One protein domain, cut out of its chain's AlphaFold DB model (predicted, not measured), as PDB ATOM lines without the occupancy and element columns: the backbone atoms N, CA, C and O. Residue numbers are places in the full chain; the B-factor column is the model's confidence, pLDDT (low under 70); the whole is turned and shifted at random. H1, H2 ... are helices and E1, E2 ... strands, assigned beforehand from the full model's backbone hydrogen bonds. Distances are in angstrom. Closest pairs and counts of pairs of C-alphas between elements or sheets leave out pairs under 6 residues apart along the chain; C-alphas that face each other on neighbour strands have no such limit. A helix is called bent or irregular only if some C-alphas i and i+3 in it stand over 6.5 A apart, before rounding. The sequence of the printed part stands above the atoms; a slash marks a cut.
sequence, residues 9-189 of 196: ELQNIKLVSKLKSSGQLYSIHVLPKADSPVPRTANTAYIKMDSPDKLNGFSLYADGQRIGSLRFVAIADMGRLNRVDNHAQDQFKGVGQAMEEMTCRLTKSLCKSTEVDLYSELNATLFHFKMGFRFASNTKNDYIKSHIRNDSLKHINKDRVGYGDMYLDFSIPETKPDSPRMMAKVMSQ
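What this domain is: This is residues 9 to 189 of the 196 residues of an uncharacterized protein of Gammaproteobacteria bacterium (UniProt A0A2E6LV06). One sheet of eight strands, strongly twisted and curled like part of a barrel, wraps round one long helix, H2. H5 packs on H2 on the side turned away from E5 and E6, little H1 sits by the far end of H2, and H3 lies over the E7 end of the sheet with H4 beyond it, far from the core. The printed part has 181 residues, with named elements in the order H1 E1 E2 E3 E4 E5 E6 H2 E7 H3 H4 E8 H5, and its class is mixed, helices and strands. The sheet is mixed too, in the order E1 E2 E3 E4 E5 E6 E7 E8. The whole is compact, with a radius of gyration of the C-alphas of 16.4 A and spans of 47 by 39 by 28 A.

How they stand to each other: H1, residues 9 to 12, touches residues 106 to 110 of H2, residues 95 to 111; their closest C-alphas, of Glu 9 and Ser 109, are 6.1 A apart. H1 only grazes the sheet, with its residues 10 to 12. E1, residues 19 to 21, and E2, residues 24 to 30, form an antiparallel hairpin, with N 24 and O 21 at 2.8 A. The pairing of E2 is staggered: residues 24 to 26 pair with E1, and residues 27 to 30 with E3, residues 44 to 49, its parallel neighbour, with N 45 and O 27 at 2.8 A. E3, E4, residues 57 to 62, E5, residues 65 to 75, and E6, residues 78 to 86, form a meander, each strand the antiparallel neighbour of the one before; N 46 and O 61, N 70 and O 58, and N 71 and O 83 are each at 2.8 A. The sheet curls round H2, whose closest C-alpha pair with E6 is Thr 107 and Gly 79, 4.7 A apart. E6, H2 and E7, residues 115 to 120, make a strand-helix-strand unit, two parallel neighbour strands with a helix between, and its crossover is right-handed; N 81 and O 117 are at 2.9 A. E8, residues 164 to 169, is antiparallel to E7, with N 166 and O 118 at 2.8 A. H2 and H3, residues 122 to 131, are on one face of the sheet, in two layers. H3 lies over E7 at a height over the sheet of 8.5 A, along the strands, at 6 degrees on the local plane. H4, residues 138 to 149, is not on the sheet; it is close to H3 but not clearly touching, about perpendicular at 84 degrees, with the closest C-alphas, of Leu 126 and Ile 144, 7.3 A apart. H5, residues 182 to 188, touches residues 100 to 105 of H2 at a steep tilt of 44 degrees, the same way; their closest C-alphas, of Glu 101 and Met 183, are 6.5 A apart. Every O i to N i+4 pair is within hydrogen-bond range in H2, H4 and H5, but 4 of 6 in H3; H1 is too short for such a pair.

Where its parts are: H1 begins with C-alpha 9 at (279.823, 301.459, 231.343). E2 is 19.7 A long, E5 30.5 A and E6 23.8 A. H2 is 23.2 A long, from C-alpha 95 at (268.885, 282.275, 231.523). H3, 15.0 A long, is irregular, but only just: C-alphas 123 and 126 are 6.9 A apart. H4 is 16.5 A long, and H5 ends with C-alpha 188 at (282.059, 288.947, 218.512).

The domain as a whole: The two C-alphas farthest apart, of Asp 35 and Asn 150, are 47.6 A apart. The printed part has no cut. The links E2 to E3, H4 to E8 and E8 to H5 are long. The mean pLDDT of the printed part is 82.0; residues 9 to 12, 150 to 162, 173 to 182, 184 to 185 and 189 are under 70.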
ATOM      1  N   GLU A   9     279.578 302.685 232.078       67.62
ATOM      2  CA  GLU A   9     279.823 301.459 231.343       67.62
ATOM      3  C   GLU A   9     278.672 300.446 231.419       67.62
ATOM      4  O   GLU A   9     278.440 299.732 230.445       67.62
ATOM      5  N   LEU A  10     277.917 300.392 232.524       69.06
ATOM      6  CA  LEU A  10     276.781 299.473 232.674       69.06
ATOM      7  C   LEU A  10     275.595 299.855 231.787       69.06
ATOM      8  O   LEU A  10     274.875 298.973 231.326       69.06
ATOM      9  N   GLN A  11     275.433 301.145 231.485       66.69
ATOM     10  CA  GLN A  11     274.393 301.636 230.573       66.69
ATOM     11  C   GLN A  11     274.659 301.215 229.121       66.69
ATOM     12  O   GLN A  11     273.743 301.173 228.303       66.69
ATOM     13  N   ASN A  12     275.912 300.871 228.813       69.25
ATOM     14  CA  ASN A  12     276.345 300.440 227.490       69.25
ATOM     15  C   ASN A  12     276.356 298.914 227.334       69.25
ATOM     16  O   ASN A  12     276.601 298.416 226.232       69.25
ATOM     17  N   ILE A  13     276.090 298.155 228.405       83.19
ATOM     18  CA  ILE A  13     275.987 296.703 228.301       83.19
ATOM     19  C   ILE A  13     274.683 296.348 227.597       83.19
ATOM     20  O   ILE A  13     273.582 296.618 228.070       83.19
ATOM     21  N   LYS A  14     274.827 295.675 226.465       84.69
ATOM     22  CA  LYS A  14     273.724 295.150 225.674       84.69
ATOM     23  C   LYS A  14     274.000 293.685 225.392       84.69
ATOM     24  O   LYS A  14     275.128 293.366 225.029       84.69
ATOM     25  N   LEU A  15     273.007 292.820 225.577       88.94
ATOM     26  CA  LEU A  15     273.158 291.379 225.392       88.94
ATOM     27  C   LEU A  15     272.656 290.933 224.016       88.94
ATOM     28  O   LEU A  15     271.660 291.445 223.511       88.94
ATOM     29  N   VAL A  16     273.341 289.953 223.439       87.56
ATOM     30  CA  VAL A  16     272.955 289.255 222.207       87.56
ATOM     31  C   VAL A  16     272.090 288.040 222.544       87.56
ATOM     32  O   VAL A  16     271.170 287.706 221.796       87.56
ATOM     33  N   SER A  17     272.341 287.392 223.685       88.88
ATOM     34  CA  SER A  17     271.539 286.270 224.164       88.88
ATOM     35  C   SER A  17     270.077 286.669 224.337       88.88
ATOM     36  O   SER A  17     269.749 287.755 224.818       88.88
ATOM     37  N   LYS A  18     269.189 285.748 223.965       89.00
ATOM     38  CA  LYS A  18     267.739 285.868 224.129       89.00
ATOM     39  C   LYS A  18     267.265 284.798 225.105       89.00
ATOM     40  O   LYS A  18     267.859 283.720 225.183       89.00
ATOM     41  N   LEU A  19     266.176 285.071 225.816       92.81
ATOM     42  CA  LEU A  19     265.472 284.021 226.553       92.81
ATOM     43  C   LEU A  19     264.378 283.432 225.672       92.81
ATOM     44  O   LEU A  19     263.891 284.089 224.751       92.81
ATOM     45  N   LYS A  20     263.965 282.204 225.976       93.81
ATOM     46  CA  LYS A  20     262.817 281.567 225.331       93.81
ATOM     47  C   LYS A  20     261.849 281.034 226.378       93.81
ATOM     48  O   LYS A  20     262.270 280.263 227.238       93.81
ATOM     49  N   SER A  21     260.574 281.393 226.261       93.69
ATOM     50  CA  SER A  21     259.476 280.868 227.084       93.69
ATOM     51  C   SER A  21     258.281 280.553 226.197       93.69
ATOM     52  O   SER A  21     257.901 281.371 225.367       93.69
ATOM     53  N   SER A  22     257.727 279.342 226.306       90.44
ATOM     54  CA  SER A  22     256.534 278.908 225.551       90.44
ATOM     55  C   SER A  22     256.574 279.210 224.040       90.44
ATOM     56  O   SER A  22     255.573 279.567 223.429       90.44
ATOM     57  N   GLY A  23     257.756 279.101 223.424       87.69
ATOM     58  CA  GLY A  23     257.961 279.400 222.000       87.69
ATOM     59  C   GLY A  23     258.256 280.869 221.673       87.69
ATOM     60  O   GLY A  23     258.780 281.134 220.596       87.69
ATOM     61  N   GLN A  24     258.018 281.796 222.600       91.56
ATOM     62  CA  GLN A  24     258.298 283.225 222.453       91.56
ATOM     63  C   GLN A  24     259.747 283.552 222.821       91.56
ATOM     64  O   GLN A  24     260.328 282.937 223.719       91.56
ATOM     65  N   LEU A  25     260.330 284.523 222.116       92.69
ATOM     66  CA  LEU A  25     261.678 285.026 222.366       92.69
ATOM     67  C   LEU A  25     261.613 286.340 223.132       92.69
ATOM     68  O   LEU A  25     260.853 287.228 222.758       92.69
ATOM     69  N   TYR A  26     262.457 286.468 224.151       93.81
ATOM     70  CA  TYR A  26     262.568 287.678 224.951       93.81
ATOM     71  C   TYR A  26     263.898 288.369 224.665       93.81
ATOM     72  O   TYR A  26     264.960 287.732 224.728       93.81
ATOM     73  N   SER A  27     263.856 289.673 224.388       92.19
ATOM     74  CA  SER A  27     265.055 290.512 224.434       92.19
ATOM     75  C   SER A  27     265.489 290.725 225.883       92.19
ATOM     76  O   SER A  27     264.679 290.623 226.805       92.19
ATOM     77  N   ILE A  28     266.774 291.005 226.101       92.56
ATOM     78  CA  ILE A  28     267.312 291.241 227.442       92.56
ATOM     79  C   ILE A  28     267.951 292.621 227.488       92.56
ATOM     80  O   ILE A  28     268.862 292.919 226.718       92.56
ATOM     81  N   HIS A  29     267.482 293.454 228.412       91.25
ATOM     82  CA  HIS A  29     267.968 294.816 228.601       91.25
ATOM     83  C   HIS A  29     268.590 294.960 229.986       91.25
ATOM     84  O   HIS A  29     268.038 294.483 230.975       91.25
ATOM     85  N   VAL A  30     269.730 295.636 230.078       89.75
ATOM     86  CA  VAL A  30     270.344 295.965 231.368       89.75
ATOM     87  C   VAL A  30     269.795 297.310 231.832       89.75
ATOM     88  O   VAL A  30     269.832 298.293 231.093       89.75
ATOM     89  N   LEU A  31     269.251 297.359 233.047       88.25
ATOM     90  CA  LEU A  31     268.743 298.601 233.614       88.25
ATOM     91  C   LEU A  31     269.907 299.506 234.043       88.25
ATOM     92  O   LEU A  31     270.812 299.053 234.745       88.25
ATOM     93  N   PRO A  32     269.861 300.804 233.699       72.62
ATOM     94  CA  PRO A  32     270.966 301.729 233.935       72.62
ATOM     95  C   PRO A  32     271.095 302.169 235.400       72.62
ATOM     96  O   PRO A  32     272.070 302.839 235.737       72.62
ATOM     97  N   LYS A  33     270.104 301.867 236.258       75.81
ATOM     98  CA  LYS A  33     270.060 302.250 237.680       75.81
ATOM     99  C   LYS A  33     269.591 301.093 238.568       75.81
ATOM    100  O   LYS A  33     268.612 300.427 238.245       75.81
ATOM    101  N   ALA A  34     270.242 300.906 239.718       76.56
ATOM    102  CA  ALA A  34     269.874 299.891 240.713       76.56
ATOM    103  C   ALA A  34     268.501 300.165 241.341       76.56
ATOM    104  O   ALA A  34     267.766 299.243 241.666       76.56
ATOM    105  N   ASP A  35     268.110 301.431 241.455       78.75
ATOM    106  CA  ASP A  35     266.813 301.798 242.032       78.75
ATOM    107  C   ASP A  35     265.697 301.848 240.981       78.75
ATOM    108  O   ASP A  35     264.539 302.088 241.318       78.75
ATOM    109  N   SER A  36     266.006 301.602 239.699       81.38
ATOM    110  CA  SER A  36     264.979 301.601 238.659       81.38
ATOM    111  C   SER A  36     263.931 300.520 238.945       81.38
ATOM    112  O   SER A  36     264.289 299.369 239.248       81.38
ATOM    113  N   PRO A  37     262.631 300.850 238.833       86.25
ATOM    114  CA  PRO A  37     261.602 299.827 238.807       86.25
ATOM    115  C   PRO A  37     261.838 298.929 237.591       86.25
ATOM    116  O   PRO A  37     262.269 299.397 236.537       86.25
ATOM    117  N   VAL A  38     261.576 297.634 237.750       89.31
ATOM    118  CA  VAL A  38     261.643 296.679 236.642       89.31
ATOM    119  C   VAL A  38     260.376 296.844 235.799       89.31
ATOM    120  O   VAL A  38     259.288 296.590 236.328       89.31
ATOM    121  N   PRO A  39     260.469 297.271 234.525       87.44
ATOM    122  CA  PRO A  39     259.293 297.398 233.677       87.44
ATOM    123  C   PRO A  39     258.659 296.033 233.402       87.44
ATOM    124  O   PRO A  39     259.332 295.001 233.384       87.44
ATOM    125  N   ARG A  40     257.350 296.030 233.152       88.94
ATOM    126  CA  ARG A  40     256.628 294.856 232.657       88.94
ATOM    127  C   ARG A  40     256.299 295.085 231.192       88.94
ATOM    128  O   ARG A  40     255.259 295.648 230.868       88.94
ATOM    129  N   THR A  41     257.219 294.686 230.327       88.06
ATOM    130  CA  THR A  41     257.069 294.812 228.877       88.06
ATOM    131  C   THR A  41     257.007 293.419 228.274       88.06
ATOM    132  O   THR A  41     257.810 292.557 228.625       88.06
ATOM    133  N   ALA A  42     256.028 293.198 227.396       87.00
ATOM    134  CA  ALA A  42     255.845 291.912 226.736       87.00
ATOM    135  C   ALA A  42     257.111 291.519 225.968       87.00
ATOM    136  O   ALA A  42     257.687 292.354 225.270       87.00
ATOM    137  N   ASN A  43     257.516 290.250 226.080       90.69
ATOM    138  CA  ASN A  43     258.697 289.700 225.408       90.69
ATOM    139  C   ASN A  43     260.006 290.439 225.733       90.69
ATOM    140  O   ASN A  43     260.945 290.439 224.936       90.69
ATOM    141  N   THR A  44     260.087 291.042 226.917       93.12
ATOM    142  CA  THR A  44     261.285 291.743 227.365       93.12
ATOM    143  C   THR A  44     261.648 291.304 228.771       93.12
ATOM    144  O   THR A  44     260.826 291.304 229.686       93.12
ATOM    145  N   ALA A  45     262.911 290.942 228.943       95.00
ATOM    146  CA  ALA A  45     263.513 290.664 230.229       95.00
ATOM    147  C   ALA A  45     264.516 291.758 230.598       95.00
ATOM    148  O   ALA A  45     265.131 292.399 229.741       95.00
ATOM    149  N   TYR A  46     264.701 291.955 231.897       94.56
ATOM    150  CA  TYR A  46     265.525 293.018 232.443       94.56
ATOM    151  C   TYR A  46     266.544 292.456 233.420       94.56
ATOM    152  O   TYR A  46     266.184 291.795 234.392       94.56
ATOM    153  N   ILE A  47     267.818 292.755 233.187       93.88
ATOM    154  CA  ILE A  47     268.873 292.564 234.177       93.88
ATOM    155  C   ILE A  47     268.960 293.832 235.003       93.88
ATOM    156  O   ILE A  47     269.122 294.931 234.477       93.88
ATOM    157  N   LYS A  48     268.873 293.666 236.312       91.62
ATOM    158  CA  LYS A  48     268.930 294.741 237.287       91.62
ATOM    159  C   LYS A  48     270.060 294.463 238.265       91.62
ATOM    160  O   LYS A  48     270.235 293.327 238.691       91.62
ATOM    161  N   MET A  49     270.806 295.495 238.633       89.38
ATOM    162  CA  MET A  49     271.769 295.392 239.725       89.38
ATOM    163  C   MET A  49     271.040 295.419 241.073       89.38
ATOM    164  O   MET A  49     270.173 296.266 241.289       89.38
ATOM    165  N   ASP A  50     271.400 294.502 241.966       88.94
ATOM    166  CA  ASP A  50     270.699 294.290 243.237       88.94
ATOM    167  C   ASP A  50     270.990 295.397 244.264       88.94
ATOM    168  O   ASP A  50     270.162 295.669 245.132       88.94
ATOM    169  N   SER A  51     272.160 296.042 244.187       82.12
ATOM    170  CA  SER A  51     272.563 297.110 245.106       82.12
ATOM    171  C   SER A  51     273.452 298.145 244.408       82.12
ATOM    172  O   SER A  51     274.428 297.744 243.778       82.12
ATOM    173  N   PRO A  52     273.170 299.460 244.539       70.88
ATOM    174  CA  PRO A  52     273.964 300.528 243.914       70.88
ATOM    175  C   PRO A  52     275.420 300.555 244.385       70.88
ATOM    176  O   PRO A  52     276.311 300.856 243.597       70.88
ATOM    177  N   ASP A  53     275.660 300.199 245.646       70.00
ATOM    178  CA  ASP A  53     276.970 300.332 246.288       70.00
ATOM    179  C   ASP A  53     277.833 299.068 246.160       70.00
ATOM    180  O   ASP A  53     278.984 299.046 246.598       70.00
ATOM    181  N   LYS A  54     277.285 297.988 245.585       73.56
ATOM    182  CA  LYS A  54     277.973 296.700 245.443       73.56
ATOM    183  C   LYS A  54     277.836 296.184 244.016       73.56
ATOM    184  O   LYS A  54     276.817 295.609 243.645       73.56
ATOM    185  N   LEU A  55     278.917 296.311 243.244       76.19
ATOM    186  CA  LEU A  55     279.055 295.760 241.889       76.19
ATOM    187  C   LEU A  55     279.253 294.236 241.903       76.19
ATOM    188  O   LEU A  55     280.206 293.719 241.327       76.19
ATOM    189  N   ASN A  56     278.383 293.511 242.607       84.12
ATOM    190  CA  ASN A  56     278.523 292.070 242.770       84.12
ATOM    191  C   ASN A  56     277.247 291.253 242.580       84.12
ATOM    192  O   ASN A  56     277.355 290.041 242.437       84.12
ATOM    193  N   GLY A  57     276.063 291.868 242.586       91.06
ATOM    194  CA  GLY A  57     274.786 291.163 242.508       91.06
ATOM    195  C   GLY A  57     273.924 291.696 241.377       91.06
ATOM    196  O   GLY A  57     273.666 292.899 241.306       91.06
ATOM    197  N   PHE A  58     273.474 290.797 240.508       93.00
ATOM    198  CA  PHE A  58     272.546 291.100 239.430       93.00
ATOM    199  C   PHE A  58     271.409 290.081 239.419       93.00
ATOM    200  O   PHE A  58     271.631 288.878 239.570       93.00
ATOM    201  N   SER A  59     270.198 290.553 239.166       95.19
ATOM    202  CA  SER A  59     269.001 289.729 239.045       95.19
ATOM    203  C   SER A  59     268.352 289.927 237.681       95.19
ATOM    204  O   SER A  59     268.221 291.051 237.194       95.19
ATOM    205  N   LEU A  60     267.939 288.822 237.064       96.12
ATOM    206  CA  LEU A  60     267.202 288.801 235.807       96.12
ATOM    207  C   LEU A  60     265.713 288.656 236.097       96.12
ATOM    208  O   LEU A  60     265.298 287.731 236.801       96.12
ATOM    209  N   TYR A  61     264.921 289.537 235.501       95.56
ATOM    210  CA  TYR A  61     263.476 289.559 235.624       95.56
ATOM    211  C   TYR A  61     262.808 289.399 234.264       95.56
ATOM    212  O   TYR A  61     263.198 290.069 233.313       95.56
ATOM    213  N   ALA A  62     261.772 288.572 234.187       93.75
ATOM    214  CA  ALA A  62     260.859 288.495 233.050       93.75
ATOM    215  C   ALA A  62     259.428 288.430 233.587       93.75
ATOM    216  O   ALA A  62     259.194 287.841 234.642       93.75
ATOM    217  N   ASP A  63     258.488 289.095 232.915       88.25
ATOM    218  CA  ASP A  63     257.066 289.121 233.295       88.25
ATOM    219  C   ASP A  63     256.817 289.517 234.767       88.25
ATOM    220  O   ASP A  63     255.888 289.069 235.436       88.25
ATOM    221  N   GLY A  64     257.680 290.393 235.295       85.94
ATOM    222  CA  GLY A  64     257.620 290.866 236.678       85.94
ATOM    223  C   GLY A  64     258.100 289.864 237.734       85.94
ATOM    224  O   GLY A  64     258.009 290.174 238.920       85.94
ATOM    225  N   GLN A  65     258.628 288.704 237.337       91.25
ATOM    226  CA  GLN A  65     259.185 287.688 238.230       91.25
ATOM    227  C   GLN A  65     260.705 287.609 238.097       91.25
ATOM    228  O   GLN A  65     261.254 287.782 237.009       91.25
ATOM    229  N   ARG A  66     261.403 287.333 239.205       94.44
ATOM    230  CA  ARG A  66     262.846 287.058 239.185       94.44
ATOM    231  C   ARG A  66     263.070 285.632 238.694       94.44
ATOM    232  O   ARG A  66     262.678 284.685 239.366       94.44
ATOM    233  N   ILE A  67     263.739 285.487 237.557       95.81
ATOM    234  CA  ILE A  67     263.959 284.194 236.892       95.81
ATOM    235  C   ILE A  67     265.412 283.722 236.963       95.81
ATOM    236  O   ILE A  67     265.695 282.553 236.713       95.81
ATOM    237  N   GLY A  68     266.339 284.597 237.351       96.19
ATOM    238  CA  GLY A  68     267.723 284.212 237.588       96.19
ATOM    239  C   GLY A  68     268.521 285.260 238.345       96.19
ATOM    240  O   GLY A  68     268.052 286.380 238.579       96.19
ATOM    241  N   SER A  69     269.740 284.890 238.718       95.69
ATOM    242  CA  SER A  69     270.714 285.827 239.264       95.69
ATOM    243  C   SER A  69     272.150 285.456 238.973       95.69
ATOM    244  O   SER A  69     272.474 284.306 238.693       95.69
ATOM    245  N   LEU A  70     272.997 286.468 239.083       94.69
ATOM    246  CA  LEU A  70     274.422 286.442 238.848       94.69
ATOM    247  C   LEU A  70     275.124 287.098 240.041       94.69
ATOM    248  O   LEU A  70     274.790 288.222 240.421       94.69
ATOM    249  N   ARG A  71     276.131 286.415 240.593       93.25
ATOM    250  CA  ARG A  71     277.142 287.037 241.445       93.25
ATOM    251  C   ARG A  71     278.461 287.175 240.705       93.25
ATOM    252  O   ARG A  71     279.083 286.174 240.355       93.25
ATOM    253  N   PHE A  72     278.874 288.420 240.529       91.06
ATOM    254  CA  PHE A  72     280.110 288.819 239.871       91.06
ATOM    255  C   PHE A  72     281.088 289.375 240.904       91.06
ATOM    256  O   PHE A  72     280.672 290.020 241.864       91.06
ATOM    257  N   VAL A  73     282.382 289.146 240.730       88.50
ATOM    258  CA  VAL A  73     283.414 289.829 241.515       88.50
ATOM    259  C   VAL A  73     284.492 290.309 240.564       88.50
ATOM    260  O   VAL A  73     285.070 289.512 239.840       88.50
ATOM    261  N   ALA A  74     284.779 291.607 240.581       82.44
ATOM    262  CA  ALA A  74     285.974 292.134 239.940       82.44
ATOM    263  C   ALA A  74     287.171 291.898 240.871       82.44
ATOM    264  O   ALA A  74     287.174 292.392 242.001       82.44
ATOM    265  N   ILE A  75     288.166 291.140 240.415       75.38
ATOM    266  CA  ILE A  75     289.421 290.903 241.132       75.38
ATOM    267  C   ILE A  75     290.540 291.457 240.256       75.38
ATOM    268  O   ILE A  75     290.890 290.841 239.258       75.38
ATOM    269  N   ALA A  76     291.081 292.623 240.618       74.25
ATOM    270  CA  ALA A  76     292.096 293.326 239.829       74.25
ATOM    271  C   ALA A  76     291.688 293.469 238.342       74.25
ATOM    272  O   ALA A  76     290.695 294.129 238.037       74.25
ATOM    273  N   ASP A  77     292.443 292.847 237.441       73.56
ATOM    274  CA  ASP A  77     292.281 292.797 235.989       73.56
ATOM    275  C   ASP A  77     291.543 291.535 235.509       73.56
ATOM    276  O   ASP A  77     291.654 291.148 234.351       73.56
ATOM    277  N   MET A  78     290.755 290.887 236.365       73.94
ATOM    278  CA  MET A  78     289.963 289.707 236.017       73.94
ATOM    279  C   MET A  78     288.537 289.818 236.561       73.94
ATOM    280  O   MET A  78     288.280 290.391 237.625       73.94
ATOM    281  N   GLY A  79     287.582 289.270 235.812       83.81
ATOM    282  CA  GLY A  79     286.203 289.144 236.258       83.81
ATOM    283  C   GLY A  79     285.892 287.718 236.684       83.81
ATOM    284  O   GLY A  79     286.032 286.798 235.889       83.81
ATOM    285  N   ARG A  80     285.399 287.543 237.909       89.19
ATOM    286  CA  ARG A  80     285.041 286.234 238.453       89.19
ATOM    287  C   ARG A  80     283.546 286.007 238.466       89.19
ATOM    288  O   ARG A  80     282.783 286.779 239.059       89.19
ATOM    289  N   LEU A  81     283.131 284.898 237.865       90.50
ATOM    290  CA  LEU A  81     281.784 284.369 237.994       90.50
ATOM    291  C   LEU A  81     281.701 283.499 239.251       90.50
ATOM    292  O   LEU A  81     282.113 282.341 239.261       90.50
ATOM    293  N   ASN A  82     281.138 284.056 240.323       89.00
ATOM    294  CA  ASN A  82     281.012 283.339 241.592       89.00
ATOM    295  C   ASN A  82     279.779 282.444 241.648       89.00
ATOM    296  O   ASN A  82     279.809 281.395 242.285       89.00
ATOM    297  N   ARG A  83     278.661 282.887 241.065       89.69
ATOM    298  CA  ARG A  83     277.408 282.130 241.116       89.69
ATOM    299  C   ARG A  83     276.460 282.549 240.006       89.69
ATOM    300  O   ARG A  83     276.268 283.742 239.788       89.69
ATOM    301  N   VAL A  84     275.814 281.568 239.385       90.69
ATOM    302  CA  VAL A  84     274.643 281.766 238.528       90.69
ATOM    303  C   VAL A  84     273.528 280.884 239.048       90.69
ATOM    304  O   VAL A  84     273.725 279.688 239.235       90.69
ATOM    305  N   ASP A  85     272.355 281.469 239.247       90.50
ATOM    306  CA  ASP A  85     271.147 280.732 239.592       90.50
ATOM    307  C   ASP A  85     270.111 280.908 238.480       90.50
ATOM    308  O   ASP A  85     269.853 282.025 238.024       90.50
ATOM    309  N   ASN A  86     269.493 279.803 238.063       90.25
ATOM    310  CA  ASN A  86     268.328 279.801 237.184       90.25
ATOM    311  C   ASN A  86     267.107 279.361 237.998       90.25
ATOM    312  O   ASN A  86     266.934 278.176 238.274       90.25
ATOM    313  N   HIS A  87     266.279 280.318 238.412       90.44
ATOM    314  CA  HIS A  87     265.147 280.068 239.307       90.44
ATOM    315  C   HIS A  87     263.912 279.523 238.580       90.44
ATOM    316  O   HIS A  87     263.046 278.937 239.219       90.44
ATOM    317  N   ALA A  88     263.827 279.709 237.262       88.69
ATOM    318  CA  ALA A  88     262.653 279.358 236.466       88.69
ATOM    319  C   ALA A  88     263.030 278.512 235.240       88.69
ATOM    320  O   ALA A  88     262.516 278.731 234.145       88.69
ATOM    321  N   GLN A  89     263.937 277.542 235.412       84.38
ATOM    322  CA  GLN A  89     264.509 276.739 234.319       84.38
ATOM    323  C   GLN A  89     263.465 276.018 233.452       84.38
ATOM    324  O   GLN A  89     263.705 275.787 232.260       84.38
ATOM    325  N   ASP A  90     262.320 275.659 234.025       88.25
ATOM    326  CA  ASP A  90     261.241 274.977 233.304       88.25
ATOM    327  C   ASP A  90     260.437 275.926 232.415       88.25
ATOM    328  O   ASP A  90     259.918 275.509 231.382       88.25
ATOM    329  N   GLN A  91     260.403 277.211 232.765       90.19
ATOM    330  CA  GLN A  91     259.646 278.238 232.052       90.19
ATOM    331  C   GLN A  91     260.529 279.004 231.064       90.19
ATOM    332  O   GLN A  91     260.139 279.230 229.922       90.19
ATOM    333  N   PHE A  92     261.751 279.353 231.476       91.94
ATOM    334  CA  PHE A  92     262.672 280.177 230.704       91.94
ATOM    335  C   PHE A  92     263.954 279.412 230.370       91.94
ATOM    336  O   PHE A  92     264.767 279.065 231.231       91.94
ATOM    337  N   LYS A  93     264.178 279.192 229.073       92.38
ATOM    338  CA  LYS A  93     265.461 278.724 228.532       92.38
ATOM    339  C   LYS A  93     266.353 279.923 228.200       92.38
ATOM    340  O   LYS A  93     265.857 281.001 227.884       92.38
ATOM    341  N   GLY A  94     267.671 279.730 228.267       90.62
ATOM    342  CA  GLY A  94     268.663 280.767 227.946       90.62
ATOM    343  C   GLY A  94     269.106 281.647 229.123       90.62
ATOM    344  O   GLY A  94     270.029 282.435 228.955       90.62
ATOM    345  N   VAL A  95     268.529 281.483 230.323       94.12
ATOM    346  CA  VAL A  95     268.885 282.275 231.523       94.12
ATOM    347  C   VAL A  95     270.377 282.187 231.847       94.12
ATOM    348  O   VAL A  95     271.040 283.215 231.945       94.12
ATOM    349  N   GLY A  96     270.922 280.971 231.965       92.06
ATOM    350  CA  GLY A  96     272.344 280.782 232.268       92.06
ATOM    351  C   GLY A  96     273.248 281.408 231.206       92.06
ATOM    352  O   GLY A  96     274.202 282.102 231.542       92.06
ATOM    353  N   GLN A  97     272.901 281.231 229.927       91.56
ATOM    354  CA  GLN A  97     273.656 281.804 228.817       91.56
ATOM    355  C   GLN A  97     273.697 283.338 228.886       91.56
ATOM    356  O   GLN A  97     274.762 283.933 228.740       91.56
ATOM    357  N   ALA A  98     272.557 283.973 229.166       92.62
ATOM    358  CA  ALA A  98     272.487 285.418 229.331       92.62
ATOM    359  C   ALA A  98     273.313 285.924 230.526       92.62
ATOM    360  O   ALA A  98     273.942 286.976 230.430       92.62
ATOM    361  N   MET A  99     273.334 285.190 231.645       93.75
ATOM    362  CA  MET A  99     274.119 285.573 232.829       93.75
ATOM    363  C   MET A  99     275.628 285.436 232.599       93.75
ATOM    364  O   MET A  99     276.401 286.282 233.047       93.75
ATOM    365  N   GLU A 100     276.070 284.413 231.872       92.62
ATOM    366  CA  GLU A 100     277.483 284.301 231.502       92.62
ATOM    367  C   GLU A 100     277.908 285.372 230.500       92.62
ATOM    368  O   GLU A 100     278.973 285.967 230.659       92.62
ATOM    369  N   GLU A 101     277.066 285.687 229.512       92.06
ATOM    370  CA  GLU A 101     277.336 286.800 228.602       92.06
ATOM    371  C   GLU A 101     277.437 288.124 229.370       92.06
ATOM    372  O   GLU A 101     278.368 288.903 229.149       92.06
ATOM    373  N   MET A 102     276.513 288.368 230.306       91.88
ATOM    374  CA  MET A 102     276.568 289.527 231.197       91.88
ATOM    375  C   MET A 102     277.902 289.573 231.949       91.88
ATOM    376  O   MET A 102     278.534 290.624 232.001       91.88
ATOM    377  N   THR A 103     278.377 288.435 232.457       92.19
ATOM    378  CA  THR A 103     279.674 288.334 233.146       92.19
ATOM    379  C   THR A 103     280.842 288.684 232.220       92.19
ATOM    380  O   THR A 103     281.706 289.481 232.592       92.19
ATOM    381  N   CYS A 104     280.847 288.179 230.986       90.12
ATOM    382  CA  CYS A 104     281.877 288.507 229.995       90.12
ATOM    383  C   CYS A 104     281.886 290.008 229.667       90.12
ATOM    384  O   CYS A 104     282.942 290.636 229.591       90.12
ATOM    385  N   ARG A 105     280.704 290.614 229.509       88.75
ATOM    386  CA  ARG A 105     280.578 292.050 229.225       88.75
ATOM    387  C   ARG A 105     280.975 292.917 230.411       88.75
ATOM    388  O   ARG A 105     281.649 293.919 230.201       88.75
ATOM    389  N   LEU A 106     280.617 292.525 231.632       87.94
ATOM    390  CA  LEU A 106     281.081 293.185 232.855       87.94
ATOM    391  C   LEU A 106     282.606 293.164 232.938       87.94
ATOM    392  O   LEU A 106     283.219 294.202 233.154       87.94
ATOM    393  N   THR A 107     283.212 292.010 232.683       88.31
ATOM    394  CA  THR A 107     284.667 291.829 232.706       88.31
ATOM    395  C   THR A 107     285.369 292.717 231.682       88.31
ATOM    396  O   THR A 107     286.275 293.477 232.022       88.31
ATOM    397  N   LYS A 108     284.889 292.716 230.434       85.12
ATOM    398  CA  LYS A 108     285.433 293.572 229.374       85.12
ATOM    399  C   LYS A 108     285.291 295.059 229.700       85.12
ATOM    400  O   LYS A 108     286.204 295.847 229.460       85.12
ATOM    401  N   SER A 109     284.134 295.455 230.221       83.31
ATOM    402  CA  SER A 109     283.804 296.862 230.440       83.31
ATOM    403  C   SER A 109     284.443 297.438 231.699       83.31
ATOM    404  O   SER A 109     284.948 298.559 231.644       83.31
ATOM    405  N   LEU A 110     284.430 296.697 232.808       81.06
ATOM    406  CA  LEU A 110     284.853 297.172 234.128       81.06
ATOM    407  C   LEU A 110     286.293 296.769 234.452       81.06
ATOM    408  O   LEU A 110     287.068 297.617 234.880       81.06
ATOM    409  N   CYS A 111     286.665 295.511 234.205       82.31
ATOM    410  CA  CYS A 111     288.014 295.002 234.484       82.31
ATOM    411  C   CYS A 111     288.997 295.265 233.334       82.31
ATOM    412  O   CYS A 111     290.191 295.054 233.497       82.31
ATOM    413  N   LYS A 112     288.500 295.706 232.166       83.19
ATOM    414  CA  LYS A 112     289.287 295.893 230.929       83.19
ATOM    415  C   LYS A 112     290.061 294.633 230.521       83.19
ATOM    416  O   LYS A 112     291.144 294.722 229.953       83.19
ATOM    417  N   SER A 113     289.463 293.473 230.779       86.31
ATOM    418  CA  SER A 113     290.084 292.161 230.607       86.31
ATOM    419  C   SER A 113     289.362 291.307 229.578       86.31
ATOM    420  O   SER A 113     288.203 291.572 229.241       86.31
ATOM    421  N   THR A 114     290.051 290.279 229.085       85.06
ATOM    422  CA  THR A 114     289.483 289.248 228.208       85.06
ATOM    423  C   THR A 114     289.244 287.917 228.902       85.06
ATOM    424  O   THR A 114     288.716 286.999 228.273       85.06
ATOM    425  N   GLU A 115     289.596 287.819 230.184       88.50
ATOM    426  CA  GLU A 115     289.559 286.574 230.934       88.50
ATOM    427  C   GLU A 115     288.505 286.600 232.040       88.50
ATOM    428  O   GLU A 115     288.440 287.529 232.848       88.50
ATOM    429  N   VAL A 116     287.686 285.551 232.065       90.94
ATOM    430  CA  VAL A 116     286.719 285.276 233.127       90.94
ATOM    431  C   VAL A 116     287.087 283.970 233.806       90.94
ATOM    432  O   VAL A 116     287.187 282.951 233.123       90.94
ATOM    433  N   ASP A 117     287.190 283.960 235.131       92.94
ATOM    434  CA  ASP A 117     287.361 282.737 235.914       92.94
ATOM    435  C   ASP A 117     286.072 282.329 236.636       92.94
ATOM    436  O   ASP A 117     285.180 283.130 236.934       92.94
ATOM    437  N   LEU A 118     285.958 281.031 236.904       93.62
ATOM    438  CA  LEU A 118     284.908 280.461 237.734       93.62
ATOM    439  C   LEU A 118     285.375 279.173 238.391       93.62
ATOM    440  O   LEU A 118     286.272 278.492 237.901       93.62
ATOM    441  N   TYR A 119     284.694 278.797 239.466       91.75
ATOM    442  CA  TYR A 119     284.775 277.445 239.999       91.75
ATOM    443  C   TYR A 119     283.527 276.678 239.573       91.75
ATOM    444  O   TYR A 119     282.410 277.049 239.932       91.75
ATOM    445  N   SER A 120     283.702 275.611 238.799       88.88
ATOM    446  CA  SER A 120     282.586 274.802 238.324       88.88
ATOM    447  C   SER A 120     282.341 273.619 239.245       88.88
ATOM    448  O   SER A 120     283.220 272.783 239.444       88.88
ATOM    449  N   GLU A 121     281.106 273.492 239.725       85.38
ATOM    450  CA  GLU A 121     280.608 272.236 240.279       85.38
ATOM    451  C   GLU A 121     280.265 271.236 239.168       85.38
ATOM    452  O   GLU A 121     279.904 271.619 238.052       85.38
ATOM    453  N   LEU A 122     280.308 269.945 239.508       76.94
ATOM    454  CA  LEU A 122     280.184 268.817 238.580       76.94
ATOM    455  C   LEU A 122     279.016 268.945 237.584       76.94
ATOM    456  O   LEU A 122     279.180 268.727 236.384       76.94
ATOM    457  N   ASN A 123     277.828 269.309 238.073       77.69
ATOM    458  CA  ASN A 123     276.616 269.380 237.250       77.69
ATOM    459  C   ASN A 123     276.626 270.577 236.284       77.69
ATOM    460  O   ASN A 123     275.957 270.542 235.251       77.69
ATOM    461  N   ALA A 124     277.387 271.624 236.603       84.44
ATOM    462  CA  ALA A 124     277.494 272.838 235.800       84.44
ATOM    463  C   ALA A 124     278.678 272.790 234.819       84.44
ATOM    464  O   ALA A 124     278.698 273.546 233.848       84.44
ATOM    465  N   THR A 125     279.631 271.871 235.008       86.88
ATOM    466  CA  THR A 125     280.844 271.758 234.181       86.88
ATOM    467  C   THR A 125     280.530 271.627 232.700       86.88
ATOM    468  O   THR A 125     281.119 272.322 231.877       86.88
ATOM    469  N   LEU A 126     279.562 270.782 232.343       84.31
ATOM    470  CA  LEU A 126     279.173 270.607 230.947       84.31
ATOM    471  C   LEU A 126     278.578 271.889 230.351       84.31
ATOM    472  O   LEU A 126     278.820 272.195 229.184       84.31
ATOM    473  N   PHE A 127     277.799 272.624 231.144       86.50
ATOM    474  CA  PHE A 127     277.227 273.898 230.734       86.50
ATOM    475  C   PHE A 127     278.340 274.921 230.476       86.50
ATOM    476  O   PHE A 127     278.487 275.351 229.334       86.50
ATOM    477  N   HIS A 128     279.203 275.197 231.457       89.19
ATOM    478  CA  HIS A 128     280.320 276.137 231.297       89.19
ATOM    479  C   HIS A 128     281.260 275.733 230.150       89.19
ATOM    480  O   HIS A 128     281.696 276.566 229.353       89.19
ATOM    481  N   PHE A 129     281.519 274.434 229.983       87.38
ATOM    482  CA  PHE A 129     282.341 273.947 228.880       87.38
ATOM    483  C   PHE A 129     281.721 274.258 227.511       87.38
ATOM    484  O   PHE A 129     282.423 274.715 226.604       87.38
ATOM    485  N   LYS A 130     280.401 274.064 227.359       84.75
ATOM    486  CA  LYS A 130     279.653 274.424 226.139       84.75
ATOM    487  C   LYS A 130     279.645 275.932 225.873       84.75
ATOM    488  O   LYS A 130     279.571 276.357 224.722       84.75
ATOM    489  N   MET A 131     279.751 276.730 226.925       86.50
ATOM    490  CA  MET A 131     279.826 278.183 226.828       86.50
ATOM    491  C   MET A 131     281.210 278.681 226.396       86.50
ATOM    492  O   MET A 131     281.317 279.719 225.744       86.50
ATOM    493  N   GLY A 132     282.254 277.897 226.664       86.50
ATOM    494  CA  GLY A 132     283.621 278.161 226.211       86.50
ATOM    495  C   GLY A 132     284.680 278.023 227.292       86.50
ATOM    496  O   GLY A 132     285.863 277.998 226.961       86.50
ATOM    497  N   PHE A 133     284.272 277.866 228.549       88.94
ATOM    498  CA  PHE A 133     285.195 277.704 229.662       88.94
ATOM    499  C   PHE A 133     286.010 276.417 229.527       88.94
ATOM    500  O   PHE A 133     285.525 275.384 229.046       88.94
ATOM    501  N   ARG A 134     287.262 276.462 229.973       88.81
ATOM    502  CA  ARG A 134     288.193 275.333 229.956       88.81
ATOM    503  C   ARG A 134     288.885 275.194 231.298       88.81
ATOM    504  O   ARG A 134     289.103 276.170 232.001       88.81
ATOM    505  N   PHE A 135     289.265 273.966 231.620       89.00
ATOM    506  CA  PHE A 135     290.249 273.714 232.663       89.00
ATOM    507  C   PHE A 135     291.644 274.038 232.129       89.00
ATOM    508  O   PHE A 135     291.907 273.848 230.941       89.00
ATOM    509  N   ALA A 136     292.576 274.388 233.013       87.25
ATOM    510  CA  ALA A 136     293.999 274.449 232.660       87.25
ATOM    511  C   ALA A 136     294.555 273.077 232.211       87.25
ATOM    512  O   ALA A 136     295.518 272.992 231.455       87.25
ATOM    513  N   SER A 137     293.927 271.976 232.645       85.69
ATOM    514  CA  SER A 137     294.307 270.613 232.260       85.69
ATOM    515  C   SER A 137     293.676 270.189 230.929       85.69
ATOM    516  O   SER A 137     292.460 269.995 230.834       85.69
ATOM    517  N   ASN A 138     294.518 269.929 229.922       84.25
ATOM    518  CA  ASN A 138     294.086 269.364 228.637       84.25
ATOM    519  C   ASN A 138     293.396 268.004 228.794       84.25
ATOM    520  O   ASN A 138     292.376 267.768 228.156       84.25
ATOM    521  N   THR A 139     293.871 267.155 229.708       84.25
ATOM    522  CA  THR A 139     293.263 265.848 229.988       84.25
ATOM    523  C   THR A 139     291.812 265.980 230.455       84.25
ATOM    524  O   THR A 139     290.944 265.265 229.953       84.25
ATOM    525  N   LYS A 140     291.515 266.927 231.363       84.38
ATOM    526  CA  LYS A 140     290.131 267.212 231.790       84.38
ATOM    527  C   LYS A 140     289.281 267.708 230.617       84.38
ATOM    528  O   LYS A 140     288.152 267.254 230.435       84.38
ATOM    529  N   ASN A 141     289.830 268.603 229.794       85.88
ATOM    530  CA  ASN A 141     289.125 269.131 228.627       85.88
ATOM    531  C   ASN A 141     288.802 268.036 227.595       85.88
ATOM    532  O   ASN A 141     287.686 267.993 227.083       85.88
ATOM    533  N   ASP A 142     289.745 267.144 227.291       83.38
ATOM    534  CA  ASP A 142     289.556 266.069 226.309       83.38
ATOM    535  C   ASP A 142     288.565 265.011 226.790       83.38
ATOM    536  O   ASP A 142     287.766 264.495 226.005       83.38
ATOM    537  N   TYR A 143     288.541 264.759 228.097       80.88
ATOM    538  CA  TYR A 143     287.531 263.916 228.713       80.88
ATOM    539  C   TYR A 143     286.119 264.498 228.527       80.88
ATOM    540  O   TYR A 143     285.204 263.788 228.116       80.88
ATOM    541  N   ILE A 144     285.922 265.798 228.759       81.94
ATOM    542  CA  ILE A 144     284.606 266.430 228.570       81.94
ATOM    543  C   ILE A 144     284.207 266.443 227.090       81.94
ATOM    544  O   ILE A 144     283.049 266.176 226.766       81.94
ATOM    545  N   LYS A 145     285.154 266.679 226.173       81.44
ATOM    546  CA  LYS A 145     284.896 266.576 224.725       81.44
ATOM    547  C   LYS A 145     284.422 265.180 224.329       81.44
ATOM    548  O   LYS A 145     283.457 265.066 223.579       81.44
ATOM    549  N   SER A 146     285.074 264.123 224.820       77.56
ATOM    550  CA  SER A 146     284.651 262.751 224.517       77.56
ATOM    551  C   SER A 146     283.269 262.440 225.099       77.56
ATOM    552  O   SER A 146     282.469 261.784 224.437       77.56
ATOM    553  N   HIS A 147     282.935 263.000 226.269       76.56
ATOM    554  CA  HIS A 147     281.597 262.897 226.865       76.56
ATOM    555  C   HIS A 147     280.524 263.595 226.030       76.56
ATOM    556  O   HIS A 147     279.444 263.041 225.853       76.56
ATOM    557  N   ILE A 148     280.820 264.777 225.483       74.06
ATOM    558  CA  ILE A 148     279.906 265.497 224.584       74.06
ATOM    559  C   ILE A 148     279.648 264.696 223.302       74.06
ATOM    560  O   ILE A 148     278.513 264.650 222.841       74.06
ATOM    561  N   ARG A 149     280.678 264.064 222.726       73.38
ATOM    562  CA  ARG A 149     280.557 263.314 221.463       73.38
ATOM    563  C   ARG A 149     279.766 262.010 221.583       73.38
ATOM    564  O   ARG A 149     279.174 261.586 220.600       73.38
ATOM    565  N   ASN A 150     279.767 261.376 222.755       66.94
ATOM    566  CA  ASN A 150     279.234 260.022 222.935       66.94
ATOM    567  C   ASN A 150     277.789 259.965 223.476       66.94
ATOM    568  O   ASN A 150     277.345 258.874 223.829       66.94
ATOM    569  N   ASP A 151     277.091 261.106 223.592       54.81
ATOM    570  CA  ASP A 151     275.653 261.293 223.918       54.81
ATOM    571  C   ASP A 151     275.073 260.487 225.112       54.81
ATOM    572  O   ASP A 151     273.866 260.421 225.354       54.81
ATOM    573  N   SER A 152     275.935 259.882 225.928       52.38
ATOM    574  CA  SER A 152     275.590 258.955 227.008       52.38
ATOM    575  C   SER A 152     275.429 259.720 228.322       52.38
ATOM    576  O   SER A 152     276.205 259.602 229.266       52.38
ATOM    577  N   LEU A 153     274.374 260.531 228.385       52.22
ATOM    578  CA  LEU A 153     274.063 261.466 229.478       52.22
ATOM    579  C   LEU A 153     273.681 260.836 230.834       52.22
ATOM    580  O   LEU A 153     273.142 261.535 231.688       52.22
ATOM    581  N   LYS A 154     273.933 259.547 231.087       50.88
ATOM    582  CA  LYS A 154     273.473 258.921 232.340       50.88
ATOM    583  C   LYS A 154     274.480 258.984 233.486       50.88
ATOM    584  O   LYS A 154     274.044 259.121 234.624       50.88
ATOM    585  N   HIS A 155     275.791 258.972 233.231       51.69
ATOM    586  CA  HIS A 155     276.782 258.918 234.314       51.69
ATOM    587  C   HIS A 155     278.072 259.669 233.969       51.69
ATOM    588  O   HIS A 155     279.050 259.090 233.504       51.69
ATOM    589  N   ILE A 156     278.097 260.970 234.260       54.34
ATOM    590  CA  ILE A 156     279.349 261.699 234.483       54.34
ATOM    591  C   ILE A 156     280.033 261.007 235.672       54.34
ATOM    592  O   ILE A 156     279.547 261.089 236.801       54.34
ATOM    593  N   ASN A 157     281.110 260.256 235.422       53.75
ATOM    594  CA  ASN A 157     281.866 259.620 236.497       53.75
ATOM    595  C   ASN A 157     282.491 260.725 237.366       53.75
ATOM    596  O   ASN A 157     283.416 261.408 236.924       53.75
ATOM    597  N   LYS A 158     281.963 260.904 238.585       52.16
ATOM    598  CA  LYS A 158     282.349 261.976 239.520       52.16
ATOM    599  C   LYS A 158     283.847 261.986 239.829       52.16
ATOM    600  O   LYS A 158     284.403 263.050 240.072       52.16
ATOM    601  N   ASP A 159     284.495 260.826 239.738       54.53
ATOM    602  CA  ASP A 159     285.918 260.660 240.034       54.53
ATOM    603  C   ASP A 159     286.817 261.017 238.836       54.53
ATOM    604  O   ASP A 159     288.034 261.117 238.971       54.53
ATOM    605  N   ARG A 160     286.234 261.211 237.641       55.16
ATOM    606  CA  ARG A 160     286.962 261.537 236.399       55.16
ATOM    607  C   ARG A 160     286.572 262.878 235.782       55.16
ATOM    608  O   ARG A 160     287.391 263.477 235.086       55.16
ATOM    609  N   VAL A 161     285.358 263.367 236.030       55.25
ATOM    610  CA  VAL A 161     284.887 264.653 235.497       55.25
ATOM    611  C   VAL A 161     285.113 265.700 236.563       55.25
ATOM    612  O   VAL A 161     284.390 265.784 237.550       55.25
ATOM    613  N   GLY A 162     286.190 266.454 236.386       59.91
ATOM    614  CA  GLY A 162     286.603 267.457 237.349       59.91
ATOM    615  C   GLY A 162     285.537 268.530 237.515       59.91
ATOM    616  O   GLY A 162     285.194 269.210 236.558       59.91
ATOM    617  N   TYR A 163     285.086 268.719 238.747       77.56
ATOM    618  CA  TYR A 163     284.813 270.059 239.238       77.56
ATOM    619  C   TYR A 163     286.151 270.812 239.381       77.56
ATOM    620  O   TYR A 163     287.240 270.214 239.309       77.56
ATOM    621  N   GLY A 164     286.087 272.122 239.571       87.06
ATOM    622  CA  GLY A 164     287.265 272.945 239.828       87.06
ATOM    623  C   GLY A 164     287.313 274.214 238.999       87.06
ATOM    624  O   GLY A 164     286.346 274.571 238.325       87.06
ATOM    625  N   ASP A 165     288.463 274.875 239.058       91.31
ATOM    626  CA  ASP A 165     288.666 276.152 238.392       91.31
ATOM    627  C   ASP A 165     288.673 275.995 236.870       91.31
ATOM    628  O   ASP A 165     289.381 275.160 236.290       91.31
ATOM    629  N   MET A 166     287.848 276.815 236.232       91.88
ATOM    630  CA  MET A 166     287.769 276.970 234.792       91.88
ATOM    631  C   MET A 166     287.936 278.443 234.440       91.88
ATOM    632  O   MET A 166     287.559 279.322 235.211       91.88
ATOM    633  N   TYR A 167     288.443 278.705 233.244       90.88
ATOM    634  CA  TYR A 167     288.595 280.053 232.718       90.88
ATOM    635  C   TYR A 167     288.089 280.129 231.280       90.88
ATOM    636  O   TYR A 167     288.066 279.134 230.543       90.88
ATOM    637  N   LEU A 168     287.654 281.316 230.892       89.31
ATOM    638  CA  LEU A 168     287.263 281.675 229.542       89.31
ATOM    639  C   LEU A 168     288.096 282.877 229.123       89.31
ATOM    640  O   LEU A 168     287.928 283.954 229.680       89.31
ATOM    641  N   ASP A 169     288.916 282.700 228.093       87.00
ATOM    642  CA  ASP A 169     289.571 283.802 227.396       87.00
ATOM    643  C   ASP A 169     288.867 284.039 226.057       87.00
ATOM    644  O   ASP A 169     288.953 283.231 225.124       87.00
ATOM    645  N   PHE A 170     288.128 285.145 225.971       80.19
ATOM    646  CA  PHE A 170     287.389 285.515 224.764       80.19
ATOM    647  C   PHE A 170     288.223 286.321 223.753       80.19
ATOM    648  O   PHE A 170     287.670 286.780 222.752       80.19
ATOM    649  N   SER A 171     289.536 286.477 223.968       79.00
ATOM    650  CA  SER A 171     290.472 286.979 222.948       79.00
ATOM    651  C   SER A 171     290.847 285.911 221.911       79.00
ATOM    652  O   SER A 171     291.203 286.233 220.776       79.00
ATOM    653  N   ILE A 172     290.736 284.628 222.268       74.88
ATOM    654  CA  ILE A 172     291.156 283.525 221.405       74.88
ATOM    655  C   ILE A 172     290.077 283.292 220.321       74.88
ATOM    656  O   ILE A 172     288.920 283.017 220.657       74.88
ATOM    657  N   PRO A 173     290.421 283.300 219.014       62.84
ATOM    658  CA  PRO A 173     289.465 283.117 217.909       62.84
ATOM    659  C   PRO A 173     289.049 281.652 217.702       62.84
ATOM    660  O   PRO A 173     289.867 280.751 217.921       62.84
ATOM    661  N   GLU A 174     287.798 281.388 217.289       62.03
ATOM    662  CA  GLU A 174     287.276 280.028 217.050       62.03
ATOM    663  C   GLU A 174     288.046 279.322 215.918       62.03
ATOM    664  O   GLU A 174     287.784 279.543 214.744       62.03
ATOM    665  N   THR A 175     289.018 278.469 216.253       49.44
ATOM    666  CA  THR A 175     289.890 277.835 215.241       49.44
ATOM    667  C   THR A 175     289.636 276.345 215.012       49.44
ATOM    668  O   THR A 175     290.299 275.755 214.163       49.44
ATOM    669  N   LYS A 176     288.717 275.692 215.748       53.22
ATOM    670  CA  LYS A 176     288.479 274.237 215.616       53.22
ATOM    671  C   LYS A 176     286.990 273.860 215.715       53.22
ATOM    672  O   LYS A 176     286.336 274.367 216.626       53.22
ATOM    673  N   PRO A 177     286.497 272.902 214.896       44.03
ATOM    674  CA  PRO A 177     285.102 272.425 214.914       44.03
ATOM    675  C   PRO A 177     284.624 271.917 216.283       44.03
ATOM    676  O   PRO A 177     283.451 272.016 216.617       44.03
ATOM    677  N   ASP A 178     285.554 271.410 217.097       46.78
ATOM    678  CA  ASP A 178     285.282 270.834 218.420       46.78
ATOM    679  C   ASP A 178     285.403 271.827 219.580       46.78
ATOM    680  O   ASP A 178     285.420 271.426 220.744       46.78
ATOM    681  N   SER A 179     285.590 273.116 219.296       49.78
ATOM    682  CA  SER A 179     285.670 274.134 220.339       49.78
ATOM    683  C   SER A 179     284.292 274.750 220.556       49.78
ATOM    684  O   SER A 179     283.957 275.687 219.838       49.78
ATOM    685  N   PRO A 180     283.497 274.309 221.551       53.69
ATOM    686  CA  PRO A 180     282.370 275.114 221.988       53.69
ATOM    687  C   PRO A 180     282.925 276.460 222.446       53.69
ATOM    688  O   PRO A 180     283.727 276.506 223.376       53.69
ATOM    689  N   ARG A 181     282.588 277.524 221.726       61.84
ATOM    690  CA  ARG A 181     283.003 278.905 221.996       61.84
ATOM    691  C   ARG A 181     281.811 279.837 221.836       61.84
ATOM    692  O   ARG A 181     281.925 280.962 221.358       61.84
ATOM    693  N   MET A 182     280.651 279.365 222.298       69.88
ATOM    694  CA  MET A 182     279.408 280.115 222.194       69.88
ATOM    695  C   MET A 182     279.571 281.539 222.734       69.88
ATOM    696  O   MET A 182     279.073 282.462 222.100       69.88
ATOM    697  N   MET A 183     280.329 281.746 223.820       80.38
ATOM    698  CA  MET A 183     280.601 283.094 224.322       80.38
ATOM    699  C   MET A 183     281.544 283.915 223.454       80.38
ATOM    700  O   MET A 183     281.240 285.079 223.237       80.38
ATOM    701  N   ALA A 184     282.605 283.360 222.867       68.12
ATOM    702  CA  ALA A 184     283.431 284.134 221.932       68.12
ATOM    703  C   ALA A 184     282.598 284.606 220.726       68.12
ATOM    704  O   ALA A 184     282.629 285.786 220.381       68.12
ATOM    705  N   LYS A 185     281.764 283.721 220.164       69.25
ATOM    706  CA  LYS A 185     280.823 284.056 219.084       69.25
ATOM    707  C   LYS A 185     279.762 285.075 219.505       69.25
ATOM    708  O   LYS A 185     279.363 285.921 218.709       69.25
ATOM    709  N   VAL A 186     279.247 284.986 220.727       71.31
ATOM    710  CA  VAL A 186     278.278 285.952 221.273       71.31
ATOM    711  C   VAL A 186     278.940 287.313 221.514       71.31
ATOM    712  O   VAL A 186     278.341 288.348 221.235       71.31
ATOM    713  N   MET A 187     280.199 287.323 221.954       77.75
ATOM    714  CA  MET A 187     280.979 288.534 222.208       77.75
ATOM    715  C   MET A 187     281.522 289.188 220.928       77.75
ATOM    716  O   MET A 187     281.791 290.389 220.942       77.75
ATOM    717  N   SER A 188     281.669 288.433 219.832       72.75
ATOM    718  CA  SER A 188     282.059 288.947 218.512       72.75
ATOM    719  C   SER A 188     280.876 289.450 217.679       72.75
ATOM    720  O   SER A 188     281.088 290.111 216.664       72.75
ATOM    721  N   GLN A 189     279.640 289.110 218.055       66.50
ATOM    722  CA  GLN A 189     278.450 289.543 217.327       66.50
ATOM    723  C   GLN A 189     278.208 291.043 217.529       66.50
ATOM    724  O   GLN A 189     278.329 291.540 218.657       66.50
TER     725      GLN A 189